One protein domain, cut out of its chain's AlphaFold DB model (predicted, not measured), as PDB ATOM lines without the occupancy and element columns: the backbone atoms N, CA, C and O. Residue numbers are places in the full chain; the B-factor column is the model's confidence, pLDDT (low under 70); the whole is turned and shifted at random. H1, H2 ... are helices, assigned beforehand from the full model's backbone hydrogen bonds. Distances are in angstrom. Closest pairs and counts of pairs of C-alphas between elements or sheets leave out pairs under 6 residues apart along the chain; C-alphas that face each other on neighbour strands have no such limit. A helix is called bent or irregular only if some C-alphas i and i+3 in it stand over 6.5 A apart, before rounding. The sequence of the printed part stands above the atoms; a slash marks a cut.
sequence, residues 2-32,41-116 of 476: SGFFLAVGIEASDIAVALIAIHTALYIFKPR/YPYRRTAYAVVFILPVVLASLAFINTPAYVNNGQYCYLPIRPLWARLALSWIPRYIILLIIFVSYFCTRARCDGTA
ATOM      1  N   SER A   2     348.502 484.738 453.197       88.88
ATOM      2  CA  SER A   2     348.388 483.963 451.941       88.88
ATOM      3  C   SER A   2     347.817 482.547 452.126       88.88
ATOM      4  O   SER A   2     346.899 482.161 451.412       88.88
ATOM      5  N   GLY A   3     348.290 481.799 453.130       89.12
ATOM      6  CA  GLY A   3     347.805 480.437 453.386       89.12
ATOM      7  C   GLY A   3     346.342 480.341 453.831       89.12
ATOM      8  O   GLY A   3     345.678 479.355 453.521       89.12
ATOM      9  N   PHE A   4     345.814 481.381 454.483       90.75
ATOM     10  CA  PHE A   4     344.398 481.448 454.850       90.75
ATOM     11  C   PHE A   4     343.521 481.593 453.605       90.75
ATOM     12  O   PHE A   4     342.609 480.798 453.411       90.75
ATOM     13  N   PHE A   5     343.837 482.543 452.718       92.50
ATOM     14  CA  PHE A   5     343.088 482.727 451.470       92.50
ATOM     15  C   PHE A   5     343.188 481.514 450.544       92.50
ATOM     16  O   PHE A   5     342.196 481.147 449.921       92.50
ATOM     17  N   LEU A   6     344.352 480.857 450.497       91.38
ATOM     18  CA  LEU A   6     344.525 479.613 449.748       91.38
ATOM     19  C   LEU A   6     343.603 478.508 450.290       91.38
ATOM     20  O   LEU A   6     342.909 477.857 449.515       91.38
ATOM     21  N   ALA A   7     343.556 478.330 451.614       90.06
ATOM     22  CA  ALA A   7     342.682 477.350 452.255       90.06
ATOM     23  C   ALA A   7     341.195 477.668 452.031       90.06
ATOM     24  O   ALA A   7     340.448 476.791 451.605       90.06
ATOM     25  N   VAL A   8     340.775 478.922 452.234       92.88
ATOM     26  CA  VAL A   8     339.397 479.362 451.951       92.88
ATOM     27  C   VAL A   8     339.034 479.115 450.488       92.88
ATOM     28  O   VAL A   8     337.940 478.634 450.218       92.88
ATOM     29  N   GLY A   9     339.934 479.415 449.548       93.31
ATOM     30  CA  GLY A   9     339.695 479.236 448.117       93.31
ATOM     31  C   GLY A   9     339.499 477.774 447.720       93.31
ATOM     32  O   GLY A   9     338.554 477.463 446.996       93.31
ATOM     33  N   ILE A  10     340.344 476.873 448.235       90.75
ATOM     34  CA  ILE A  10     340.223 475.428 447.984       90.75
ATOM     35  C   ILE A  10     338.892 474.908 448.541       90.75
ATOM     36  O   ILE A  10     338.109 474.321 447.793       90.75
ATOM     37  N   GLU A  11     338.578 475.196 449.806       91.62
ATOM     38  CA  GLU A  11     337.332 474.731 450.435       91.62
ATOM     39  C   GLU A  11     336.086 475.340 449.765       91.62
ATOM     40  O   GLU A  11     335.089 474.654 449.535       91.62
ATOM     41  N   ALA A  12     336.134 476.621 449.383       92.38
ATOM     42  CA  ALA A  12     335.040 477.273 448.667       92.38
ATOM     43  C   ALA A  12     334.806 476.655 447.280       92.38
ATOM     44  O   ALA A  12     333.653 476.518 446.861       92.38
ATOM     45  N   SER A  13     335.874 476.254 446.579       93.25
ATOM     46  CA  SER A  13     335.771 475.607 445.267       93.25
ATOM     47  C   SER A  13     335.064 474.250 445.348       93.25
ATOM     48  O   SER A  13     334.149 473.989 444.562       93.25
ATOM     49  N   ASP A  14     335.382 473.441 446.361       90.50
ATOM     50  CA  ASP A  14     334.753 472.136 446.576       90.50
ATOM     51  C   ASP A  14     333.247 472.303 446.893       90.50
ATOM     52  O   ASP A  14     332.386 471.605 446.343       90.50
ATOM     53  N   ILE A  15     332.893 473.289 447.725       89.44
ATOM     54  CA  ILE A  15     331.494 473.584 448.077       89.44
ATOM     55  C   ILE A  15     330.705 474.128 446.875       89.44
ATOM     56  O   ILE A  15     329.521 473.812 446.718       89.44
ATOM     57  N   ALA A  16     331.337 474.918 446.003       91.38
ATOM     58  CA  ALA A  16     330.706 475.409 444.780       91.38
ATOM     59  C   ALA A  16     330.314 474.251 443.850       91.38
ATOM     60  O   ALA A  16     329.180 474.213 443.361       91.38
ATOM     61  N   VAL A  17     331.199 473.265 443.671       90.38
ATOM     62  CA  VAL A  17     330.905 472.045 442.898       90.38
ATOM     63  C   VAL A  17     329.729 471.280 443.516       90.38
ATOM     64  O   VAL A  17     328.808 470.881 442.798       90.38
ATOM     65  N   ALA A  18     329.695 471.143 444.846       88.06
ATOM     66  CA  ALA A  18     328.571 470.518 445.546       88.06
ATOM     67  C   ALA A  18     327.245 471.264 445.303       88.06
ATOM     68  O   ALA A  18     326.207 470.638 445.070       88.06
ATOM     69  N   LEU A  19     327.267 472.601 445.308       87.75
ATOM     70  CA  LEU A  19     326.089 473.424 445.040       87.75
ATOM     71  C   LEU A  19     325.604 473.281 443.595       87.75
ATOM     72  O   LEU A  19     324.396 473.194 443.380       87.75
ATOM     73  N   ILE A  20     326.511 473.209 442.618       89.81
ATOM     74  CA  ILE A  20     326.161 472.971 441.208       89.81
ATOM     75  C   ILE A  20     325.516 471.588 441.036       89.81
ATOM     76  O   ILE A  20     324.493 471.463 440.353       89.81
ATOM     77  N   ALA A  21     326.049 470.559 441.703       89.62
ATOM     78  CA  ALA A  21     325.475 469.213 441.686       89.62
ATOM     79  C   ALA A  21     324.066 469.193 442.302       89.62
ATOM     80  O   ALA A  21     323.120 468.693 441.689       89.62
ATOM     81  N   ILE A  22     323.896 469.813 443.475       85.69
ATOM     82  CA  ILE A  22     322.592 469.958 444.139       85.69
ATOM     83  C   ILE A  22     321.613 470.738 443.253       85.69
ATOM     84  O   ILE A  22     320.462 470.331 443.104       85.69
ATOM     85  N   HIS A  23     322.059 471.845 442.660       86.44
ATOM     86  CA  HIS A  23     321.245 472.680 441.780       86.44
ATOM     87  C   HIS A  23     320.723 471.879 440.586       86.44
ATOM     88  O   HIS A  23     319.519 471.872 440.330       86.44
ATOM     89  N   THR A  24     321.611 471.139 439.920       86.81
ATOM     90  CA  THR A  24     321.267 470.274 438.785       86.81
ATOM     91  C   THR A  24     320.298 469.166 439.198       86.81
ATOM     92  O   THR A  24     319.272 468.965 438.547       86.81
ATOM     93  N   ALA A  25     320.557 468.488 440.319       84.56
ATOM     94  CA  ALA A  25     319.676 467.435 440.820       84.56
ATOM     95  C   ALA A  25     318.266 467.976 441.125       84.56
ATOM     96  O   ALA A  25     317.258 467.396 440.721       84.56
ATOM     97  N   LEU A  26     318.174 469.130 441.789       81.50
ATOM     98  CA  LEU A  26     316.897 469.767 442.116       81.50
ATOM     99  C   LEU A  26     316.141 470.260 440.884       81.50
ATOM    100  O   LEU A  26     314.910 470.182 440.870       81.50
ATOM    101  N   TYR A  27     316.862 470.741 439.871       81.69
ATOM    102  CA  TYR A  27     316.279 471.130 438.592       81.69
ATOM    103  C   TYR A  27     315.581 469.938 437.921       81.69
ATOM    104  O   TYR A  27     314.427 470.051 437.509       81.69
ATOM    105  N   ILE A  28     316.224 468.766 437.914       83.19
ATOM    106  CA  ILE A  28     315.658 467.530 437.348       83.19
ATOM    107  C   ILE A  28     314.454 467.036 438.165       83.19
ATOM    108  O   ILE A  28     313.460 466.569 437.614       83.19
ATOM    109  N   PHE A  29     314.508 467.146 439.492       75.62
ATOM    110  CA  PHE A  29     313.467 466.604 440.371       75.62
ATOM    111  C   PHE A  29     312.167 467.378 440.423       75.62
ATOM    112  O   PHE A  29     311.175 466.858 440.945       75.62
ATOM    113  N   LYS A  30     312.162 468.617 439.946       69.56
ATOM    114  CA  LYS A  30     311.017 469.506 440.105       69.56
ATOM    115  C   LYS A  30     310.579 470.056 438.748       69.56
ATOM    116  O   LYS A  30     310.630 471.271 438.553       69.56
ATOM    117  N   PRO A  31     310.103 469.199 437.819       61.88
ATOM    118  CA  PRO A  31     309.426 469.671 436.622       61.88
ATOM    119  C   PRO A  31     308.142 470.382 437.064       61.88
ATOM    120  O   PRO A  31     307.157 469.754 437.436       61.88
ATOM    121  N   ARG A  32     308.232 471.714 437.145       55.56
ATOM    122  CA  ARG A  32     307.152 472.708 437.178       55.56
ATOM    123  C   ARG A  32     305.829 472.189 437.769       55.56
ATOM    124  O   ARG A  32     304.878 471.904 437.052       55.56
ATOM    125  N   TYR A  41     313.116 478.305 446.447       61.28
ATOM    126  CA  TYR A  41     313.047 479.709 446.820       61.28
ATOM    127  C   TYR A  41     313.189 479.979 448.333       61.28
ATOM    128  O   TYR A  41     313.935 480.897 448.677       61.28
ATOM    129  N   PRO A  42     312.615 479.176 449.260       75.06
ATOM    130  CA  PRO A  42     312.799 479.447 450.686       75.06
ATOM    131  C   PRO A  42     314.200 479.092 451.216       75.06
ATOM    132  O   PRO A  42     314.622 479.657 452.218       75.06
ATOM    133  N   TYR A  43     314.951 478.200 450.554       76.62
ATOM    134  CA  TYR A  43     316.255 477.712 451.043       76.62
ATOM    135  C   TYR A  43     317.461 478.376 450.364       76.62
ATOM    136  O   TYR A  43     318.611 478.019 450.612       76.62
ATOM    137  N   ARG A  44     317.225 479.361 449.492       84.12
ATOM    138  CA  ARG A  44     318.295 480.032 448.744       84.12
ATOM    139  C   ARG A  44     319.240 480.806 449.667       84.12
ATOM    140  O   ARG A  44     320.453 480.731 449.510       84.12
ATOM    141  N   ARG A  45     318.685 481.506 450.663       84.38
ATOM    142  CA  ARG A  45     319.480 482.277 451.634       84.38
ATOM    143  C   ARG A  45     320.324 481.376 452.528       84.38
ATOM    144  O   ARG A  45     321.493 481.665 452.734       84.38
ATOM    145  N   THR A  46     319.755 480.279 453.020       83.19
ATOM    146  CA  THR A  46     320.475 479.321 453.866       83.19
ATOM    147  C   THR A  46     321.563 478.596 453.083       83.19
ATOM    148  O   THR A  46     322.662 478.445 453.601       83.19
ATOM    149  N   ALA A  47     321.307 478.215 451.827       84.31
ATOM    150  CA  ALA A  47     322.328 477.618 450.969       84.31
ATOM    151  C   ALA A  47     323.515 478.569 450.755       84.31
ATOM    152  O   ALA A  47     324.651 478.173 450.988       84.31
ATOM    153  N   TYR A  48     323.267 479.831 450.392       86.31
ATOM    154  CA  TYR A  48     324.346 480.812 450.219       86.31
ATOM    155  C   TYR A  48     325.079 481.130 451.524       86.31
ATOM    156  O   TYR A  48     326.303 481.234 451.518       86.31
ATOM    157  N   ALA A  49     324.358 481.223 452.644       89.88
ATOM    158  CA  ALA A  49     324.971 481.424 453.951       89.88
ATOM    159  C   ALA A  49     325.903 480.259 454.308       89.88
ATOM    160  O   ALA A  49     327.050 480.491 454.663       89.88
ATOM    161  N   VAL A  50     325.458 479.007 454.151       85.38
ATOM    162  CA  VAL A  50     326.299 477.830 454.420       85.38
ATOM    163  C   VAL A  50     327.506 477.792 453.482       85.38
ATOM    164  O   VAL A  50     328.611 477.537 453.945       85.38
ATOM    165  N   VAL A  51     327.325 478.109 452.196       87.38
ATOM    166  CA  VAL A  51     328.416 478.121 451.206       87.38
ATOM    167  C   VAL A  51     329.515 479.114 451.562       87.38
ATOM    168  O   VAL A  51     330.678 478.834 451.303       87.38
ATOM    169  N   PHE A  52     329.169 480.253 452.161       89.31
ATOM    170  CA  PHE A  52     330.148 481.278 452.515       89.31
ATOM    171  C   PHE A  52     330.711 481.100 453.929       89.31
ATOM    172  O   PHE A  52     331.904 481.270 454.155       89.31
ATOM    173  N   ILE A  53     329.867 480.721 454.891       91.69
ATOM    174  CA  ILE A  53     330.256 480.583 456.301       91.69
ATOM    175  C   ILE A  53     331.127 479.343 456.506       91.69
ATOM    176  O   ILE A  53     332.110 479.406 457.234       91.69
ATOM    177  N   LEU A  54     330.802 478.220 455.866       88.31
ATOM    178  CA  LEU A  54     331.503 476.953 456.078       88.31
ATOM    179  C   LEU A  54     333.001 476.992 455.693       88.31
ATOM    180  O   LEU A  54     333.806 476.604 456.538       88.31
ATOM    181  N   PRO A  55     333.428 477.505 454.517       90.75
ATOM    182  CA  PRO A  55     334.851 477.586 454.176       90.75
ATOM    183  C   PRO A  55     335.601 478.600 455.050       90.75
ATOM    184  O   PRO A  55     336.760 478.373 455.394       90.75
ATOM    185  N   VAL A  56     334.935 479.681 455.481       91.50
ATOM    186  CA  VAL A  56     335.514 480.652 456.423       91.50
ATOM    187  C   VAL A  56     335.730 480.006 457.788       91.50
ATOM    188  O   VAL A  56     336.825 480.095 458.328       91.50
ATOM    189  N   VAL A  57     334.733 479.297 458.325       91.19
ATOM    190  CA  VAL A  57     334.841 478.601 459.617       91.19
ATOM    191  C   VAL A  57     335.922 477.523 459.572       91.19
ATOM    192  O   VAL A  57     336.716 477.443 460.506       91.19
ATOM    193  N   LEU A  58     336.001 476.730 458.499       86.25
ATOM    194  CA  LEU A  58     337.045 475.709 458.341       86.25
ATOM    195  C   LEU A  58     338.448 476.323 458.297       86.25
ATOM    196  O   LEU A  58     339.349 475.836 458.978       86.25
ATOM    197  N   ALA A  59     338.632 477.415 457.555       89.69
ATOM    198  CA  ALA A  59     339.910 478.115 457.518       89.69
ATOM    199  C   ALA A  59     340.240 478.784 458.864       89.69
ATOM    200  O   ALA A  59     341.383 478.744 459.312       89.69
ATOM    201  N   SER A  60     339.246 479.342 459.557       90.25
ATOM    202  CA  SER A  60     339.424 479.911 460.896       90.25
ATOM    203  C   SER A  60     339.767 478.849 461.942       90.25
ATOM    204  O   SER A  60     340.533 479.126 462.865       90.25
ATOM    205  N   LEU A  61     339.264 477.622 461.785       87.12
ATOM    206  CA  LEU A  61     339.544 476.508 462.692       87.12
ATOM    207  C   LEU A  61     341.033 476.122 462.700       87.12
ATOM    208  O   LEU A  61     341.528 475.605 463.700       87.12
ATOM    209  N   ALA A  62     341.772 476.441 461.632       86.50
ATOM    210  CA  ALA A  62     343.223 476.276 461.582       86.50
ATOM    211  C   ALA A  62     343.958 477.107 462.650       86.50
ATOM    212  O   ALA A  62     345.009 476.689 463.126       86.50
ATOM    213  N   PHE A  63     343.402 478.250 463.069       87.88
ATOM    214  CA  PHE A  63     344.014 479.105 464.093       87.88
ATOM    215  C   PHE A  63     343.913 478.546 465.510       87.88
ATOM    216  O   PHE A  63     344.632 479.008 466.391       87.88
ATOM    217  N   ILE A  64     343.068 477.535 465.732       88.12
ATOM    218  CA  ILE A  64     342.929 476.902 467.046       88.12
ATOM    219  C   ILE A  64     344.186 476.112 467.436       88.12
ATOM    220  O   ILE A  64     344.408 475.858 468.617       88.12
ATOM    221  N   ASN A  65     345.016 475.731 466.459       81.19
ATOM    222  CA  ASN A  65     346.253 475.000 466.691       81.19
ATOM    223  C   ASN A  65     347.451 475.813 466.180       81.19
ATOM    224  O   ASN A  65     347.601 476.036 464.981       81.19
ATOM    225  N   THR A  66     348.307 476.278 467.089       84.56
ATOM    226  CA  THR A  66     349.525 477.017 466.740       84.56
ATOM    227  C   THR A  66     350.686 476.052 466.467       84.56
ATOM    228  O   THR A  66     350.957 475.210 467.325       84.56
ATOM    229  N   PRO A  67     351.431 476.183 465.350       85.44
ATOM    230  CA  PRO A  67     351.313 477.201 464.296       85.44
ATOM    231  C   PRO A  67     350.219 476.875 463.258       85.44
ATOM    232  O   PRO A  67     350.162 475.767 462.742       85.44
ATOM    233  N   ALA A  68     349.386 477.862 462.904       83.31
ATOM    234  CA  ALA A  68     348.206 477.658 462.049       83.31
ATOM    235  C   ALA A  68     348.539 477.420 460.564       83.31
ATOM    236  O   ALA A  68     347.986 476.535 459.913       83.31
ATOM    237  N   TYR A  69     349.468 478.209 460.022       87.50
ATOM    238  CA  TYR A  69     349.911 478.124 458.633       87.50
ATOM    239  C   TYR A  69     351.430 478.176 458.597       87.50
ATOM    240  O   TYR A  69     352.029 479.105 459.140       87.50
ATOM    241  N   VAL A  70     352.042 477.188 457.948       89.94
ATOM    242  CA  VAL A  70     353.500 477.072 457.838       89.94
ATOM    243  C   VAL A  70     353.878 477.095 456.366       89.94
ATOM    244  O   VAL A  70     353.139 476.612 455.503       89.94
ATOM    245  N   ASN A  71     355.022 477.697 456.065       90.06
ATOM    246  CA  ASN A  71     355.540 477.708 454.710       90.06
ATOM    247  C   ASN A  71     356.155 476.333 454.399       90.06
ATOM    248  O   ASN A  71     357.200 475.992 454.945       90.06
ATOM    249  N   ASN A  72     355.505 475.550 453.533       86.69
ATOM    250  CA  ASN A  72     356.013 474.255 453.064       86.69
ATOM    251  C   ASN A  72     356.798 474.399 451.740       86.69
ATOM    252  O   ASN A  72     356.794 473.493 450.908       86.69
ATOM    253  N   GLY A  73     357.430 475.553 451.511       88.44
ATOM    254  CA  GLY A  73     358.172 475.878 450.295       88.44
ATOM    255  C   GLY A  73     357.321 476.671 449.305       88.44
ATOM    256  O   GLY A  73     357.279 477.895 449.359       88.44
ATOM    257  N   GLN A  74     356.645 475.975 448.389       84.56
ATOM    258  CA  GLN A  74     355.910 476.615 447.283       84.56
ATOM    259  C   GLN A  74     354.539 477.173 447.683       84.56
ATOM    260  O   GLN A  74     354.021 478.074 447.032       84.56
ATOM    261  N   TYR A  75     353.948 476.651 448.758       88.12
ATOM    262  CA  TYR A  75     352.632 477.066 449.224       88.12
ATOM    263  C   TYR A  75     352.639 477.206 450.746       88.12
ATOM    264  O   TYR A  75     353.136 476.346 451.478       88.12
ATOM    265  N   CYS A  76     352.046 478.295 451.231       87.31
ATOM    266  CA  CYS A  76     351.731 478.449 452.646       87.31
ATOM    267  C   CYS A  76     350.465 477.637 452.933       87.31
ATOM    268  O   CYS A  76     349.391 478.003 452.460       87.31
ATOM    269  N   TYR A  77     350.574 476.536 453.676       85.44
ATOM    270  CA  TYR A  77     349.426 475.671 453.970       85.44
ATOM    271  C   TYR A  77     349.488 475.094 455.390       85.44
ATOM    272  O   TYR A  77     350.423 475.370 456.143       85.44
ATOM    273  N   LEU A  78     348.467 474.320 455.774       83.25
ATOM    274  CA  LEU A  78     348.401 473.657 457.078       83.25
ATOM    275  C   LEU A  78     349.669 472.813 457.340       83.25
ATOM    276  O   LEU A  78     350.125 472.110 456.424       83.25
ATOM    277  N   PRO A  79     350.211 472.819 458.573       80.62
ATOM    278  CA  PRO A  79     351.349 471.986 458.935       80.62
ATOM    279  C   PRO A  79     351.069 470.499 458.692       80.62
ATOM    280  O   PRO A  79     349.983 469.988 458.971       80.62
ATOM    281  N   ILE A  80     352.085 469.770 458.224       75.31
ATOM    282  CA  ILE A  80     352.021 468.313 458.009       75.31
ATOM    283  C   ILE A  80     351.816 467.532 459.321       75.31
ATOM    284  O   ILE A  80     351.305 466.412 459.297       75.31
ATOM    285  N   ARG A  81     352.174 468.112 460.471       74.06
ATOM    286  CA  ARG A  81     352.017 467.499 461.796       74.06
ATOM    287  C   ARG A  81     351.264 468.452 462.728       74.06
ATOM    288  O   ARG A  81     351.635 469.619 462.758       74.06
ATOM    289  N   PRO A  82     350.279 467.998 463.525       77.50
ATOM    290  CA  PRO A  82     349.765 466.633 463.686       77.50
ATOM    291  C   PRO A  82     348.791 466.207 462.570       77.50
ATOM    292  O   PRO A  82     347.886 466.949 462.193       77.50
ATOM    293  N   LEU A  83     348.928 464.959 462.101       74.75
ATOM    294  CA  LEU A  83     348.137 464.396 460.993       74.75
ATOM    295  C   LEU A  83     346.620 464.467 461.225       74.75
ATOM    296  O   LEU A  83     345.870 464.626 460.272       74.75
ATOM    297  N   TRP A  84     346.171 464.416 462.482       77.94
ATOM    298  CA  TRP A  84     344.753 464.453 462.851       77.94
ATOM    299  C   TRP A  84     344.044 465.736 462.427       77.94
ATOM    300  O   TRP A  84     342.926 465.665 461.933       77.94
ATOM    301  N   ALA A  85     344.688 466.895 462.588       71.50
ATOM    302  CA  ALA A  85     344.089 468.174 462.212       71.50
ATOM    303  C   ALA A  85     343.975 468.291 460.689       71.50
ATOM    304  O   ALA A  85     342.954 468.728 460.170       71.50
ATOM    305  N   ARG A  86     344.994 467.818 459.966       72.75
ATOM    306  CA  ARG A  86     345.004 467.802 458.502       72.75
ATOM    307  C   ARG A  86     343.975 466.827 457.937       72.75
ATOM    308  O   ARG A  86     343.281 467.169 456.983       72.75
ATOM    309  N   LEU A  87     343.850 465.642 458.535       73.69
ATOM    310  CA  LEU A  87     342.838 464.659 458.159       73.69
ATOM    311  C   LEU A  87     341.434 465.201 458.465       73.69
ATOM    312  O   LEU A  87     340.568 465.190 457.601       73.69
ATOM    313  N   ALA A  88     341.215 465.758 459.655       78.00
ATOM    314  CA  ALA A  88     339.917 466.303 460.023       78.00
ATOM    315  C   ALA A  88     339.517 467.506 459.153       78.00
ATOM    316  O   ALA A  88     338.396 467.544 458.665       78.00
ATOM    317  N   LEU A  89     340.414 468.464 458.905       72.81
ATOM    318  CA  LEU A  89     340.052 469.661 458.145       72.81
ATOM    319  C   LEU A  89     339.978 469.434 456.635       72.81
ATOM    320  O   LEU A  89     339.172 470.098 456.014       72.81
ATOM    321  N   SER A  90     340.778 468.545 456.036       75.50
ATOM    322  CA  SER A  90     340.790 468.394 454.565       75.50
ATOM    323  C   SER A  90     340.011 467.188 454.055       75.50
ATOM    324  O   SER A  90     339.413 467.243 452.984       75.50
ATOM    325  N   TRP A  91     339.998 466.076 454.796       82.88
ATOM    326  CA  TRP A  91     339.279 464.887 454.345       82.88
ATOM    327  C   TRP A  91     337.796 464.959 454.682       82.88
ATOM    328  O   TRP A  91     336.980 464.545 453.863       82.88
ATOM    329  N   ILE A  92     337.422 465.506 455.845       84.25
ATOM    330  CA  ILE A  92     336.006 465.565 456.242       84.25
ATOM    331  C   ILE A  92     335.173 466.384 455.244       84.25
ATOM    332  O   ILE A  92     334.166 465.845 454.780       84.25
ATOM    333  N   PRO A  93     335.558 467.615 454.844       82.81
ATOM    334  CA  PRO A  93     334.771 468.384 453.878       82.81
ATOM    335  C   PRO A  93     334.641 467.652 452.543       82.81
ATOM    336  O   PRO A  93     333.539 467.528 452.008       82.81
ATOM    337  N   ARG A  94     335.735 467.051 452.063       85.62
ATOM    338  CA  ARG A  94     335.746 466.263 450.824       85.62
ATOM    339  C   ARG A  94     334.819 465.055 450.891       85.62
ATOM    340  O   ARG A  94     334.066 464.821 449.950       85.62
ATOM    341  N   TYR A  95     334.801 464.315 451.999       88.81
ATOM    342  CA  TYR A  95     333.879 463.188 452.159       88.81
ATOM    343  C   TYR A  95     332.424 463.622 452.280       88.81
ATOM    344  O   TYR A  95     331.554 462.948 451.732       88.81
ATOM    345  N   ILE A  96     332.144 464.741 452.951       85.75
ATOM    346  CA  ILE A  96     330.788 465.301 453.008       85.75
ATOM    347  C   ILE A  96     330.315 465.657 451.595       85.75
ATOM    348  O   ILE A  96     329.185 465.338 451.228       85.75
ATOM    349  N   ILE A  97     331.177 466.262 450.781       87.44
ATOM    350  CA  ILE A  97     330.851 466.644 449.404       87.44
ATOM    351  C   ILE A  97     330.657 465.415 448.520       87.44
ATOM    352  O   ILE A  97     329.655 465.334 447.812       87.44
ATOM    353  N   LEU A  98     331.543 464.421 448.616       88.00
ATOM    354  CA  LEU A  98     331.366 463.141 447.929       88.00
ATOM    355  C   LEU A  98     330.041 462.486 448.322       88.00
ATOM    356  O   LEU A  98     329.289 462.065 447.448       88.00
ATOM    357  N   LEU A  99     329.707 462.459 449.613       89.38
ATOM    358  CA  LEU A  99     328.438 461.925 450.101       89.38
ATOM    359  C   LEU A  99     327.241 462.691 449.516       89.38
ATOM    360  O   LEU A  99     326.284 462.068 449.063       89.38
ATOM    361  N   ILE A 100     327.296 464.024 449.466       87.81
ATOM    362  CA  ILE A 100     326.256 464.857 448.843       87.81
ATOM    363  C   ILE A 100     326.108 464.524 447.355       87.81
ATOM    364  O   ILE A 100     324.984 464.352 446.880       87.81
ATOM    365  N   ILE A 101     327.221 464.401 446.625       89.31
ATOM    366  CA  ILE A 101     327.217 464.034 445.206       89.31
ATOM    367  C   ILE A 101     326.587 462.651 445.034       89.31
ATOM    368  O   ILE A 101     325.632 462.528 444.267       89.31
ATOM    369  N   PHE A 102     327.028 461.646 445.794       92.62
ATOM    370  CA  PHE A 102     326.471 460.292 445.749       92.62
ATOM    371  C   PHE A 102     324.974 460.273 446.046       92.62
ATOM    372  O   PHE A 102     324.219 459.654 445.303       92.62
ATOM    373  N   VAL A 103     324.525 460.980 447.084       88.81
ATOM    374  CA  VAL A 103     323.100 461.072 447.428       88.81
ATOM    375  C   VAL A 103     322.319 461.763 446.310       88.81
ATOM    376  O   VAL A 103     321.278 461.259 445.893       88.81
ATOM    377  N   SER A 104     322.820 462.880 445.776       88.19
ATOM    378  CA  SER A 104     322.158 463.617 444.692       88.19
ATOM    379  C   SER A 104     322.042 462.776 443.416       88.19
ATOM    380  O   SER A 104     320.972 462.713 442.803       88.19
ATOM    381  N   TYR A 105     323.106 462.054 443.067       89.19
ATOM    382  CA  TYR A 105     323.160 461.162 441.919       89.19
ATOM    383  C   TYR A 105     322.249 459.950 442.111       89.19
ATOM    384  O   TYR A 105     321.434 459.651 441.239       89.19
ATOM    385  N   PHE A 106     322.314 459.295 443.272       89.25
ATOM    386  CA  PHE A 106     321.477 458.142 443.596       89.25
ATOM    387  C   PHE A 106     319.994 458.506 443.584       89.25
ATOM    388  O   PHE A 106     319.194 457.817 442.956       89.25
ATOM    389  N   CYS A 107     319.617 459.638 444.187       85.69
ATOM    390  CA  CYS A 107     318.252 460.144 444.094       85.69
ATOM    391  C   CYS A 107     317.836 460.400 442.633       85.69
ATOM    392  O   CYS A 107     316.666 460.211 442.295       85.69
ATOM    393  N   THR A 108     318.768 460.844 441.777       85.56
ATOM    394  CA  THR A 108     318.500 461.151 440.361       85.56
ATOM    395  C   THR A 108     318.226 459.872 439.600       85.56
ATOM    396  O   THR A 108     317.167 459.728 438.987       85.56
ATOM    397  N   ARG A 109     319.123 458.899 439.752       85.50
ATOM    398  CA  ARG A 109     319.002 457.555 439.196       85.50
ATOM    399  C   ARG A 109     317.702 456.879 439.634       85.50
ATOM    400  O   ARG A 109     316.940 456.454 438.774       85.50
ATOM    401  N   ALA A 110     317.422 456.839 440.938       85.56
ATOM    402  CA  ALA A 110     316.241 456.178 441.492       85.56
ATOM    403  C   ALA A 110     314.928 456.777 440.965       85.56
ATOM    404  O   ALA A 110     313.971 456.047 440.704       85.56
ATOM    405  N   ARG A 111     314.872 458.102 440.758       79.75
ATOM    406  CA  ARG A 111     313.705 458.730 440.125       79.75
ATOM    407  C   ARG A 111     313.563 458.352 438.657       79.75
ATOM    408  O   ARG A 111     312.453 458.025 438.249       79.75
ATOM    409  N   CYS A 112     314.643 458.394 437.881       79.56
ATOM    410  CA  CYS A 112     314.587 458.014 436.469       79.56
ATOM    411  C   CYS A 112     314.145 456.551 436.306       79.56
ATOM    412  O   CYS A 112     313.297 456.251 435.463       79.56
ATOM    413  N   ASP A 113     314.641 455.663 437.164       79.75
ATOM    414  CA  ASP A 113     314.316 454.235 437.118       79.75
ATOM    415  C   ASP A 113     312.851 453.959 437.505       79.75
ATOM    416  O   ASP A 113     312.132 453.238 436.811       79.75
ATOM    417  N   GLY A 114     312.346 454.641 438.540       71.50
ATOM    418  CA  GLY A 114     310.937 454.552 438.944       71.50
ATOM    419  C   GLY A 114     309.944 455.136 437.928       71.50
ATOM    420  O   GLY A 114     308.755 454.815 437.975       71.50
ATOM    421  N   THR A 115     310.398 455.988 437.001       63.62
ATOM    422  CA  THR A 115     309.558 456.481 435.893       63.62
ATOM    423  C   THR A 115     309.543 455.549 434.682       63.62
ATOM    424  O   THR A 115     308.544 455.527 433.963       63.62
ATOM    425  N   ALA A 116     310.594 454.752 434.470       62.19
ATOM    426  CA  ALA A 116     310.679 453.827 433.339       62.19
ATOM    427  C   ALA A 116     309.719 452.635 433.494       62.19
ATOM    428  O   ALA A 116     309.070 452.235 432.532       62.19
TER     429      ALA A 116
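Overview. This is residues 2 to 32 and 41 to 116 of the 476 residues of the protein "Git3 domain-containing protein" of Verticillium alfalfae (strain VaMs.102 / ATCC MYA-4576 / FGSC 10136) (UniProt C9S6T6). Three long helices, H1, H2 and H3, run lengthwise in a loose up-and-down bundle; H1 packs on both H2 and H3, and H2 splays away from it toward residues 41 to 46, which stand free. At one end of the rod, beside the first residues of H1, the long loop of residues 65 to 82 joins H2 to H3. The printed part has 107 residues with three named helices, in the order H1, H2, H3, and no named strand; its class is all helix. The whole is loose, with a radius of gyration of the C-alphas of 17.2 A and spans of 55 by 26 by 23 A.

Arrangement. Begin at H1, residues 2 to 29, which touches H2, residues 41 to 64, and H3, residues 83 to 116. The three are a bundle, up and down, each running against the one before it in the chain. H1 touches H2 with residues 4 to 16 alone, and H2 touches H1 with residues 51 to 60 alone; the closest C-alphas are those of Glu 11 and Pro 55, 5.3 A apart. Their lines stand at a shallow tilt of 26 degrees, opposite ways, and H2 has a kink of 29 degrees near residue 55. H1 touches H3 at a shallow tilt of 13 degrees, the same way; look at Ala 18 and Ile 97, whose C-alphas are the closest at 5.9 A. H2 and H3 are close but not clearly touching, with the C-alphas of Leu 58 and Leu 89 closest at 6.8 A. Every O i to N i+4 pair of H1 is within hydrogen-bond range, against 13 of 20 in H2 and 27 of 30 in H3.

Along the chain. Find C-alpha 2 at (348.388, 483.963, 451.941); from there H1 runs 40.7 A to C-alpha 29. H2 begins at C-alpha 41, at (313.047, 479.709, 446.820), and runs 36.2 A to C-alpha 64; it is irregular, with C-alphas 42 and 45 7.3 A apart. H3, the longest helix, runs 47.7 A from C-alpha 83 to C-alpha 116 at (310.679, 453.827, 433.339), with a kink of 28 degrees near residue 90. H3 is neither bent nor irregular, but only just: C-alphas 89 and 92 are 6.1 A apart.

Size, cuts and confidence. The two C-alphas farthest apart are those of Thr 66 and Ala 116, at 56.2 A. Residues 33 to 40 are cut out, and C-alphas 32 and 41 are 13.3 A apart across the cut. The link from H2 to H3 is long, with 18 residues; in it residues 70 to 71 pair with residues 76 to 77, antiparallel. Mean pLDDT of the printed part is 84.2; residues 30 to 32, 41 and 115 to 116 are under 70.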